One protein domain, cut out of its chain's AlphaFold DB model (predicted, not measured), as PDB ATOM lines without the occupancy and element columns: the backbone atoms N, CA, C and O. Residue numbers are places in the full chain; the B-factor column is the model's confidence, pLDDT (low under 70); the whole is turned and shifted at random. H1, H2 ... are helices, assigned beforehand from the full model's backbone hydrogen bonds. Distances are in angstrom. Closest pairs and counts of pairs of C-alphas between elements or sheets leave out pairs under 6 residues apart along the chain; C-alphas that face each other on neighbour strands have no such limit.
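AT A GLANCE: This is residues 2 to 43 and 76 to 102 of the 202 residues of the protein "Hypothetical protein" of Tetraselmis chuii (UniProt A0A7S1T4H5). One long, unbent helix, H1, makes the length of a thin rod, and a helix about half as long in residues, H2, runs back loosely beside its first part. Residues 28 to 43, of which 28 to 41 belong to H1, stick out alone. The printed part has 69 residues with two named helices, H1 then H2, and no named strand: all helix. It is extended, with a radius of gyration of the C-alphas of 18.8 A and spans of 67 by 20 by 15 A.

HOW THE PARTS SIT: H1, residues 2 to 41, and H2, residues 80 to 100, are close but not clearly touching; their closest C-alphas, those of Thr 9 and Ile 90, are 7.9 A apart. They run opposite ways at a shallow tilt of 17 degrees. In H1 and H2 every O i to N i+4 pair is within hydrogen-bond range.

IN THESE COORDINATES: H1 measures 58.4 A from C-alpha 2 at (25.181, 18.193, -23.439) to C-alpha 41 at (69.313, 33.840, -58.352). H2 measures 29.9 A and ends with C-alpha 100 at (17.276, 21.776, -30.000).

THE WHOLE: The C-alphas farthest apart, those of Gln 43 and Ser 102, are 67.6 A apart. Residues 44 to 75 are not printed; C-alphas 43 and 76 are 30.1 A apart across this cut. The pLDDT is under 70 in residues 42 to 43, 76 to 87 and 96 to 102.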
ATOM      1  N   LEU A   2      24.983  16.767 -23.114       79.31
ATOM      2  CA  LEU A   2      25.181  18.193 -23.439       79.31
ATOM      3  C   LEU A   2      26.598  18.717 -23.134       79.31
ATOM      4  O   LEU A   2      27.201  19.363 -23.984       79.31
ATOM      5  N   ASP A   3      27.146  18.393 -21.961       86.69
ATOM      6  CA  ASP A   3      28.489  18.857 -21.570       86.69
ATOM      7  C   ASP A   3      29.594  18.209 -22.408       86.69
ATOM      8  O   ASP A   3      30.559  18.865 -22.779       86.69
ATOM      9  N   SER A   4      29.395  16.949 -22.808       84.38
ATOM     10  CA  SER A   4      30.299  16.240 -23.720       84.38
ATOM     11  C   SER A   4      30.302  16.865 -25.119       84.38
ATOM     12  O   SER A   4      31.370  17.047 -25.685       84.38
ATOM     13  N   LEU A   5      29.143  17.277 -25.647       86.12
ATOM     14  CA  LEU A   5      29.060  17.991 -26.931       86.12
ATOM     15  C   LEU A   5      29.693  19.388 -26.874       86.12
ATOM     16  O   LEU A   5      30.297  19.848 -27.841       86.12
ATOM     17  N   ARG A   6      29.556  20.091 -25.745       86.94
ATOM     18  CA  ARG A   6      30.204  21.395 -25.553       86.94
ATOM     19  C   ARG A   6      31.722  21.258 -25.474       86.94
ATOM     20  O   ARG A   6      32.409  22.065 -26.091       86.94
ATOM     21  N   ALA A   7      32.215  20.230 -24.782       86.50
ATOM     22  CA  ALA A   7      33.638  19.914 -24.707       86.50
ATOM     23  C   ALA A   7      34.219  19.604 -26.095       86.50
ATOM     24  O   ALA A   7      35.158  20.271 -26.514       86.50
ATOM     25  N   THR A   8      33.587  18.716 -26.871       87.44
ATOM     26  CA  THR A   8      34.072  18.389 -28.224       87.44
ATOM     27  C   THR A   8      34.056  19.595 -29.162       87.44
ATOM     28  O   THR A   8      34.965  19.775 -29.964       87.44
ATOM     29  N   THR A   9      33.054  20.472 -29.054       88.12
ATOM     30  CA  THR A   9      33.015  21.694 -29.874       88.12
ATOM     31  C   THR A   9      34.113  22.686 -29.466       88.12
ATOM     32  O   THR A   9      34.621  23.419 -30.312       88.12
ATOM     33  N   ALA A  10      34.477  22.748 -28.182       87.69
ATOM     34  CA  ALA A  10      35.580  23.585 -27.714       87.69
ATOM     35  C   ALA A  10      36.932  23.064 -28.225       87.69
ATOM     36  O   ALA A  10      37.699  23.843 -28.784       87.69
ATOM     37  N   GLU A  11      37.160  21.752 -28.138       88.00
ATOM     38  CA  GLU A  11      38.364  21.086 -28.656       88.00
ATOM     39  C   GLU A  11      38.529  21.296 -30.169       88.00
ATOM     40  O   GLU A  11      39.617  21.621 -30.641       88.00
ATOM     41  N   LEU A  12      37.442  21.190 -30.942       90.50
ATOM     42  CA  LEU A  12      37.477  21.442 -32.386       90.50
ATOM     43  C   LEU A  12      37.834  22.894 -32.720       90.50
ATOM     44  O   LEU A  12      38.593  23.134 -33.657       90.50
ATOM     45  N   ARG A  13      37.318  23.869 -31.960       92.69
ATOM     46  CA  ARG A  13      37.667  25.285 -32.157       92.69
ATOM     47  C   ARG A  13      39.136  25.551 -31.855       92.69
ATOM     48  O   ARG A  13      39.782  26.268 -32.611       92.69
ATOM     49  N   GLU A  14      39.654  24.969 -30.779       91.12
ATOM     50  CA  GLU A  14      41.066  25.093 -30.418       91.12
ATOM     51  C   GLU A  14      41.972  24.463 -31.483       91.12
ATOM     52  O   GLU A  14      42.928  25.091 -31.939       91.12
ATOM     53  N   SER A  15      41.620  23.265 -31.957       90.12
ATOM     54  CA  SER A  15      42.352  22.592 -33.032       90.12
ATOM     55  C   SER A  15      42.335  23.391 -34.338       90.12
ATOM     56  O   SER A  15      43.352  23.447 -35.028       90.12
ATOM     57  N   LEU A  16      41.206  24.016 -34.685       91.19
ATOM     58  CA  LEU A  16      41.095  24.851 -35.883       91.19
ATOM     59  C   LEU A  16      42.023  26.071 -35.792       91.19
ATOM     60  O   LEU A  16      42.749  26.368 -36.741       91.19
ATOM     61  N   GLU A  17      42.036  26.754 -34.647       91.12
ATOM     62  CA  GLU A  17      42.896  27.921 -34.433       91.12
ATOM     63  C   GLU A  17      44.382  27.536 -34.479       91.12
ATOM     64  O   GLU A  17      45.199  28.228 -35.093       91.12
ATOM     65  N   GLN A  18      44.736  26.381 -33.910       90.19
ATOM     66  CA  GLN A  18      46.095  25.855 -33.974       90.19
ATOM     67  C   GLN A  18      46.552  25.603 -35.418       90.19
ATOM     68  O   GLN A  18      47.669  25.984 -35.787       90.19
ATOM     69  N   GLU A  19      45.708  24.986 -36.245       88.00
ATOM     70  CA  GLU A  19      46.023  24.755 -37.657       88.00
ATOM     71  C   GLU A  19      46.135  26.066 -38.440       88.00
ATOM     72  O   GLU A  19      47.029  26.228 -39.274       88.00
ATOM     73  N   ARG A  20      45.314  27.062 -38.101       91.62
ATOM     74  CA  ARG A  20      45.392  28.400 -38.695       91.62
ATOM     75  C   ARG A  20      46.723  29.088 -38.385       91.62
ATOM     76  O   ARG A  20      47.388  29.598 -39.287       91.62
ATOM     77  N   HIS A  21      47.176  29.024 -37.133       91.31
ATOM     78  CA  HIS A  21      48.492  29.530 -36.743       91.31
ATOM     79  C   HIS A  21      49.645  28.793 -37.436       91.31
ATOM     80  O   HIS A  21      50.634  29.424 -37.826       91.31
ATOM     81  N   ARG A  22      49.534  27.471 -37.623       86.44
ATOM     82  CA  ARG A  22      50.518  26.686 -38.390       86.44
ATOM     83  C   ARG A  22      50.566  27.118 -39.853       86.44
ATOM     84  O   ARG A  22      51.660  27.316 -40.383       86.44
ATOM     85  N   ALA A  23      49.412  27.323 -40.484       88.38
ATOM     86  CA  ALA A  23      49.329  27.808 -41.858       88.38
ATOM     87  C   ALA A  23      49.995  29.188 -42.016       88.38
ATOM     88  O   ALA A  23      50.812  29.377 -42.919       88.38
ATOM     89  N   ASP A  24      49.745  30.117 -41.091       89.50
ATOM     90  CA  ASP A  24      50.372  31.446 -41.091       89.50
ATOM     91  C   ASP A  24      51.897  31.387 -40.913       89.50
ATOM     92  O   ASP A  24      52.644  32.134 -41.558       89.50
ATOM     93  N   ALA A  25      52.387  30.503 -40.041       87.06
ATOM     94  CA  ALA A  25      53.820  30.290 -39.858       87.06
ATOM     95  C   ALA A  25      54.468  29.744 -41.141       87.06
ATOM     96  O   ALA A  25      55.506  30.253 -41.577       87.06
ATOM     97  N   ASN A  26      53.822  28.774 -41.789       84.69
ATOM     98  CA  ASN A  26      54.286  28.199 -43.049       84.69
ATOM     99  C   ASN A  26      54.291  29.234 -44.181       84.69
ATOM    100  O   ASN A  26      55.278  29.331 -44.909       84.69
ATOM    101  N   ALA A  27      53.257  30.074 -44.287       86.25
ATOM    102  CA  ALA A  27      53.203  31.153 -45.274       86.25
ATOM    103  C   ALA A  27      54.361  32.153 -45.098       86.25
ATOM    104  O   ALA A  27      55.005  32.557 -46.070       86.25
ATOM    105  N   LYS A  28      54.694  32.508 -43.849       84.75
ATOM    106  CA  LYS A  28      55.852  33.368 -43.542       84.75
ATOM    107  C   LYS A  28      57.174  32.712 -43.936       84.75
ATOM    108  O   LYS A  28      58.045  33.390 -44.484       84.75
ATOM    109  N   LEU A  29      57.340  31.416 -43.669       87.06
ATOM    110  CA  LEU A  29      58.534  30.669 -44.072       87.06
ATOM    111  C   LEU A  29      58.665  30.599 -45.596       87.06
ATOM    112  O   LEU A  29      59.739  30.893 -46.118       87.06
ATOM    113  N   ALA A  30      57.575  30.312 -46.309       84.81
ATOM    114  CA  ALA A  30      57.549  30.289 -47.768       84.81
ATOM    115  C   ALA A  30      57.947  31.648 -48.365       84.81
ATOM    116  O   ALA A  30      58.806  31.709 -49.242       84.81
ATOM    117  N   ALA A  31      57.414  32.754 -47.833       84.69
ATOM    118  CA  ALA A  31      57.789  34.098 -48.269       84.69
ATOM    119  C   ALA A  31      59.278  34.411 -48.024       84.69
ATOM    120  O   ALA A  31      59.923  35.059 -48.848       84.69
ATOM    121  N   ARG A  32      59.849  33.946 -46.902       80.62
ATOM    122  CA  ARG A  32      61.288  34.098 -46.619       80.62
ATOM    123  C   ARG A  32      62.140  33.286 -47.589       80.62
ATOM    124  O   ARG A  32      63.108  33.819 -48.119       80.62
ATOM    125  N   LEU A  33      61.767  32.033 -47.841       85.12
ATOM    126  CA  LEU A  33      62.476  31.169 -48.781       85.12
ATOM    127  C   LEU A  33      62.411  31.715 -50.207       85.12
ATOM    128  O   LEU A  33      63.433  31.736 -50.880       85.12
ATOM    129  N   HIS A  34      61.263  32.240 -50.640       83.00
ATOM    130  CA  HIS A  34      61.134  32.877 -51.950       83.00
ATOM    131  C   HIS A  34      62.103  34.056 -52.109       83.00
ATOM    132  O   HIS A  34      62.824  34.136 -53.101       83.00
ATOM    133  N   ARG A  35      62.188  34.935 -51.102       81.81
ATOM    134  CA  ARG A  35      63.143  36.057 -51.108       81.81
ATOM    135  C   ARG A  35      64.597  35.588 -51.137       81.81
ATOM    136  O   ARG A  35      65.414  36.204 -51.811       81.81
ATOM    137  N   GLU A  36      64.934  34.516 -50.422       79.75
ATOM    138  CA  GLU A  36      66.283  33.935 -50.466       79.75
ATOM    139  C   GLU A  36      66.606  33.324 -51.830       79.75
ATOM    140  O   GLU A  36      67.706  33.523 -52.339       79.75
ATOM    141  N   VAL A  37      65.646  32.645 -52.463       80.88
ATOM    142  CA  VAL A  37      65.800  32.125 -53.826       80.88
ATOM    143  C   VAL A  37      66.027  33.265 -54.818       80.88
ATOM    144  O   VAL A  37      66.953  33.176 -55.618       80.88
ATOM    145  N   GLU A  38      65.256  34.353 -54.741       77.75
ATOM    146  CA  GLU A  38      65.463  35.546 -55.578       77.75
ATOM    147  C   GLU A  38      66.816  36.220 -55.318       77.75
ATOM    148  O   GLU A  38      67.506  36.639 -56.247       77.75
ATOM    149  N   ARG A  39      67.241  36.296 -54.054       81.12
ATOM    150  CA  ARG A  39      68.550  36.845 -53.687       81.12
ATOM    151  C   ARG A  39      69.692  36.001 -54.257       81.12
ATOM    152  O   ARG A  39      70.678  36.555 -54.736       81.12
ATOM    153  N   LEU A  40      69.577  34.675 -54.188       78.56
ATOM    154  CA  LEU A  40      70.576  33.742 -54.710       78.56
ATOM    155  C   LEU A  40      70.579  33.706 -56.244       78.56
ATOM    156  O   LEU A  40      71.649  33.643 -56.842       78.56
ATOM    157  N   SER A  41      69.414  33.804 -56.889       75.06
ATOM    158  CA  SER A  41      69.313  33.840 -58.352       75.06
ATOM    159  C   SER A  41      69.809  35.166 -58.942       75.06
ATOM    160  O   SER A  41      70.427  35.164 -60.004       75.06
ATOM    161  N   GLY A  42      69.642  36.284 -58.227       66.44
ATOM    162  CA  GLY A  42      70.206  37.588 -58.592       66.44
ATOM    163  C   GLY A  42      71.722  37.725 -58.374       66.44
ATOM    164  O   GLY A  42      72.319  38.687 -58.851       66.44
ATOM    165  N   GLN A  43      72.362  36.777 -57.678       56.91
ATOM    166  CA  GLN A  43      73.813  36.758 -57.434       56.91
ATOM    167  C   GLN A  43      74.616  35.984 -58.491       56.91
ATOM    168  O   GLN A  43      75.818  35.807 -58.311       56.91
ATOM    169  N   ALA A  76      49.624  22.223 -51.739       46.94
ATOM    170  CA  ALA A  76      48.644  21.702 -50.802       46.94
ATOM    171  C   ALA A  76      48.659  22.541 -49.513       46.94
ATOM    172  O   ALA A  76      48.937  22.052 -48.422       46.94
ATOM    173  N   ALA A  77      48.309  23.827 -49.627       51.16
ATOM    174  CA  ALA A  77      47.487  24.390 -48.563       51.16
ATOM    175  C   ALA A  77      46.286  23.438 -48.404       51.16
ATOM    176  O   ALA A  77      45.809  22.959 -49.444       51.16
ATOM    177  N   PRO A  78      45.798  23.125 -47.184       52.41
ATOM    178  CA  PRO A  78      44.504  22.457 -47.073       52.41
ATOM    179  C   PRO A  78      43.563  23.250 -47.981       52.41
ATOM    180  O   PRO A  78      43.523  24.482 -47.846       52.41
ATOM    181  N   PRO A  79      42.962  22.624 -49.014       53.19
ATOM    182  CA  PRO A  79      42.202  23.379 -49.993       53.19
ATOM    183  C   PRO A  79      41.210  24.199 -49.184       53.19
ATOM    184  O   PRO A  79      40.578  23.650 -48.290       53.19
ATOM    185  N   SER A  80      41.103  25.510 -49.416       52.25
ATOM    186  CA  SER A  80      40.213  26.366 -48.616       52.25
ATOM    187  C   SER A  80      38.795  25.788 -48.497       52.25
ATOM    188  O   SER A  80      38.114  26.056 -47.520       52.25
ATOM    189  N   ALA A  81      38.396  24.919 -49.432       53.53
ATOM    190  CA  ALA A  81      37.214  24.071 -49.364       53.53
ATOM    191  C   ALA A  81      37.112  23.155 -48.123       53.53
ATOM    192  O   ALA A  81      36.013  22.999 -47.614       53.53
ATOM    193  N   GLU A  82      38.194  22.559 -47.620       51.03
ATOM    194  CA  GLU A  82      38.193  21.709 -46.416       51.03
ATOM    195  C   GLU A  82      38.031  22.532 -45.135       51.03
ATOM    196  O   GLU A  82      37.283  22.134 -44.244       51.03
ATOM    197  N   ILE A  83      38.656  23.712 -45.068       57.41
ATOM    198  CA  ILE A  83      38.459  24.650 -43.951       57.41
ATOM    199  C   ILE A  83      37.033  25.208 -43.992       57.41
ATOM    200  O   ILE A  83      36.347  25.188 -42.978       57.41
ATOM    201  N   SER A  84      36.543  25.618 -45.165       60.66
ATOM    202  CA  SER A  84      35.169  26.103 -45.326       60.66
ATOM    203  C   SER A  84      34.123  25.016 -45.076       60.66
ATOM    204  O   SER A  84      33.090  25.302 -44.485       60.66
ATOM    205  N   ALA A  85      34.386  23.764 -45.459       62.44
ATOM    206  CA  ALA A  85      33.501  22.646 -45.148       62.44
ATOM    207  C   ALA A  85      33.486  22.342 -43.643       62.44
ATOM    208  O   ALA A  85      32.423  22.069 -43.093       62.44
ATOM    209  N   ALA A  86      34.635  22.432 -42.965       61.25
ATOM    210  CA  ALA A  86      34.706  22.291 -41.513       61.25
ATOM    211  C   ALA A  86      33.991  23.446 -40.788       61.25
ATOM    212  O   ALA A  86      33.271  23.207 -39.821       61.25
ATOM    213  N   GLU A  87      34.124  24.683 -41.272       68.00
ATOM    214  CA  GLU A  87      33.390  25.845 -40.756       68.00
ATOM    215  C   GLU A  87      31.874  25.689 -40.959       68.00
ATOM    216  O   GLU A  87      31.107  25.906 -40.020       68.00
ATOM    217  N   GLU A  88      31.439  25.226 -42.133       72.81
ATOM    218  CA  GLU A  88      30.026  24.969 -42.429       72.81
ATOM    219  C   GLU A  88      29.462  23.818 -41.573       72.81
ATOM    220  O   GLU A  88      28.330  23.885 -41.093       72.81
ATOM    221  N   GLU A  89      30.251  22.770 -41.316       73.56
ATOM    222  CA  GLU A  89      29.895  21.663 -40.419       73.56
ATOM    223  C   GLU A  89      29.743  22.152 -38.965       73.56
ATOM    224  O   GLU A  89      28.787  21.785 -38.268       73.56
ATOM    225  N   ILE A  90      30.640  23.032 -38.506       72.81
ATOM    226  CA  ILE A  90      30.579  23.664 -37.179       72.81
ATOM    227  C   ILE A  90      29.358  24.583 -37.068       72.81
ATOM    228  O   ILE A  90      28.671  24.578 -36.042       72.81
ATOM    229  N   GLU A  91      29.044  25.355 -38.104       73.69
ATOM    230  CA  GLU A  91      27.872  26.229 -38.114       73.69
ATOM    231  C   GLU A  91      26.575  25.409 -38.130       73.69
ATOM    232  O   GLU A  91      25.686  25.631 -37.306       73.69
ATOM    233  N   ARG A  92      26.503  24.362 -38.960       71.69
ATOM    234  CA  ARG A  92      25.355  23.447 -39.036       71.69
ATOM    235  C   ARG A  92      25.115  22.705 -37.723       71.69
ATOM    236  O   ARG A  92      23.969  22.562 -37.291       71.69
ATOM    237  N   THR A  93      26.171  22.233 -37.064       70.56
ATOM    238  CA  THR A  93      26.062  21.583 -35.747       70.56
ATOM    239  C   THR A  93      25.685  22.582 -34.658       70.56
ATOM    240  O   THR A  93      24.836  22.270 -33.821       70.56
ATOM    241  N   THR A  94      26.214  23.805 -34.710       71.81
ATOM    242  CA  THR A  94      25.851  24.892 -33.794       71.81
ATOM    243  C   THR A  94      24.378  25.282 -33.938       71.81
ATOM    244  O   THR A  94      23.681  25.393 -32.931       71.81
ATOM    245  N   GLU A  95      23.865  25.423 -35.161       70.19
ATOM    246  CA  GLU A  95      22.454  25.727 -35.421       70.19
ATOM    247  C   GLU A  95      21.533  24.557 -35.068       70.19
ATOM    248  O   GLU A  95      20.465  24.757 -34.492       70.19
ATOM    249  N   ARG A  96      21.964  23.312 -35.295       69.25
ATOM    250  CA  ARG A  96      21.235  22.130 -34.820       69.25
ATOM    251  C   ARG A  96      21.152  22.103 -33.295       69.25
ATOM    252  O   ARG A  96      20.095  21.791 -32.756       69.25
ATOM    253  N   ILE A  97      22.226  22.467 -32.593       69.00
ATOM    254  CA  ILE A  97      22.223  22.600 -31.132       69.00
ATOM    255  C   ILE A  97      21.293  23.739 -30.703       69.00
ATOM    256  O   ILE A  97      20.435  23.508 -29.860       69.00
ATOM    257  N   LYS A  98      21.384  24.931 -31.301       64.00
ATOM    258  CA  LYS A  98      20.482  26.055 -30.991       64.00
ATOM    259  C   LYS A  98      19.012  25.706 -31.242       64.00
ATOM    260  O   LYS A  98      18.170  26.014 -30.411       64.00
ATOM    261  N   SER A  99      18.707  25.005 -32.330       64.38
ATOM    262  CA  SER A  99      17.353  24.550 -32.674       64.38
ATOM    263  C   SER A  99      16.798  23.524 -31.675       64.38
ATOM    264  O   SER A  99      15.608  23.535 -31.364       64.38
ATOM    265  N   MET A 100      17.662  22.688 -31.085       59.28
ATOM    266  CA  MET A 100      17.276  21.776 -30.000       59.28
ATOM    267  C   MET A 100      16.967  22.498 -28.674       59.28
ATOM    268  O   MET A 100      16.360  21.893 -27.791       59.28
ATOM    269  N   PHE A 101      17.331  23.779 -28.526       51.94
ATOM    270  CA  PHE A 101      17.077  24.577 -27.325       51.94
ATOM    271  C   PHE A 101      16.240  25.821 -27.652       51.94
ATOM    272  O   PHE A 101      16.755  26.884 -27.989       51.94
ATOM    273  N   SER A 102      14.918  25.698 -27.494       45.81
ATOM    274  CA  SER A 102      13.996  26.842 -27.526       45.81
ATOM    275  C   SER A 102      14.393  27.903 -26.472       45.81
ATOM    276  O   SER A 102      14.908  27.538 -25.411       45.81
TER     277      SER A 102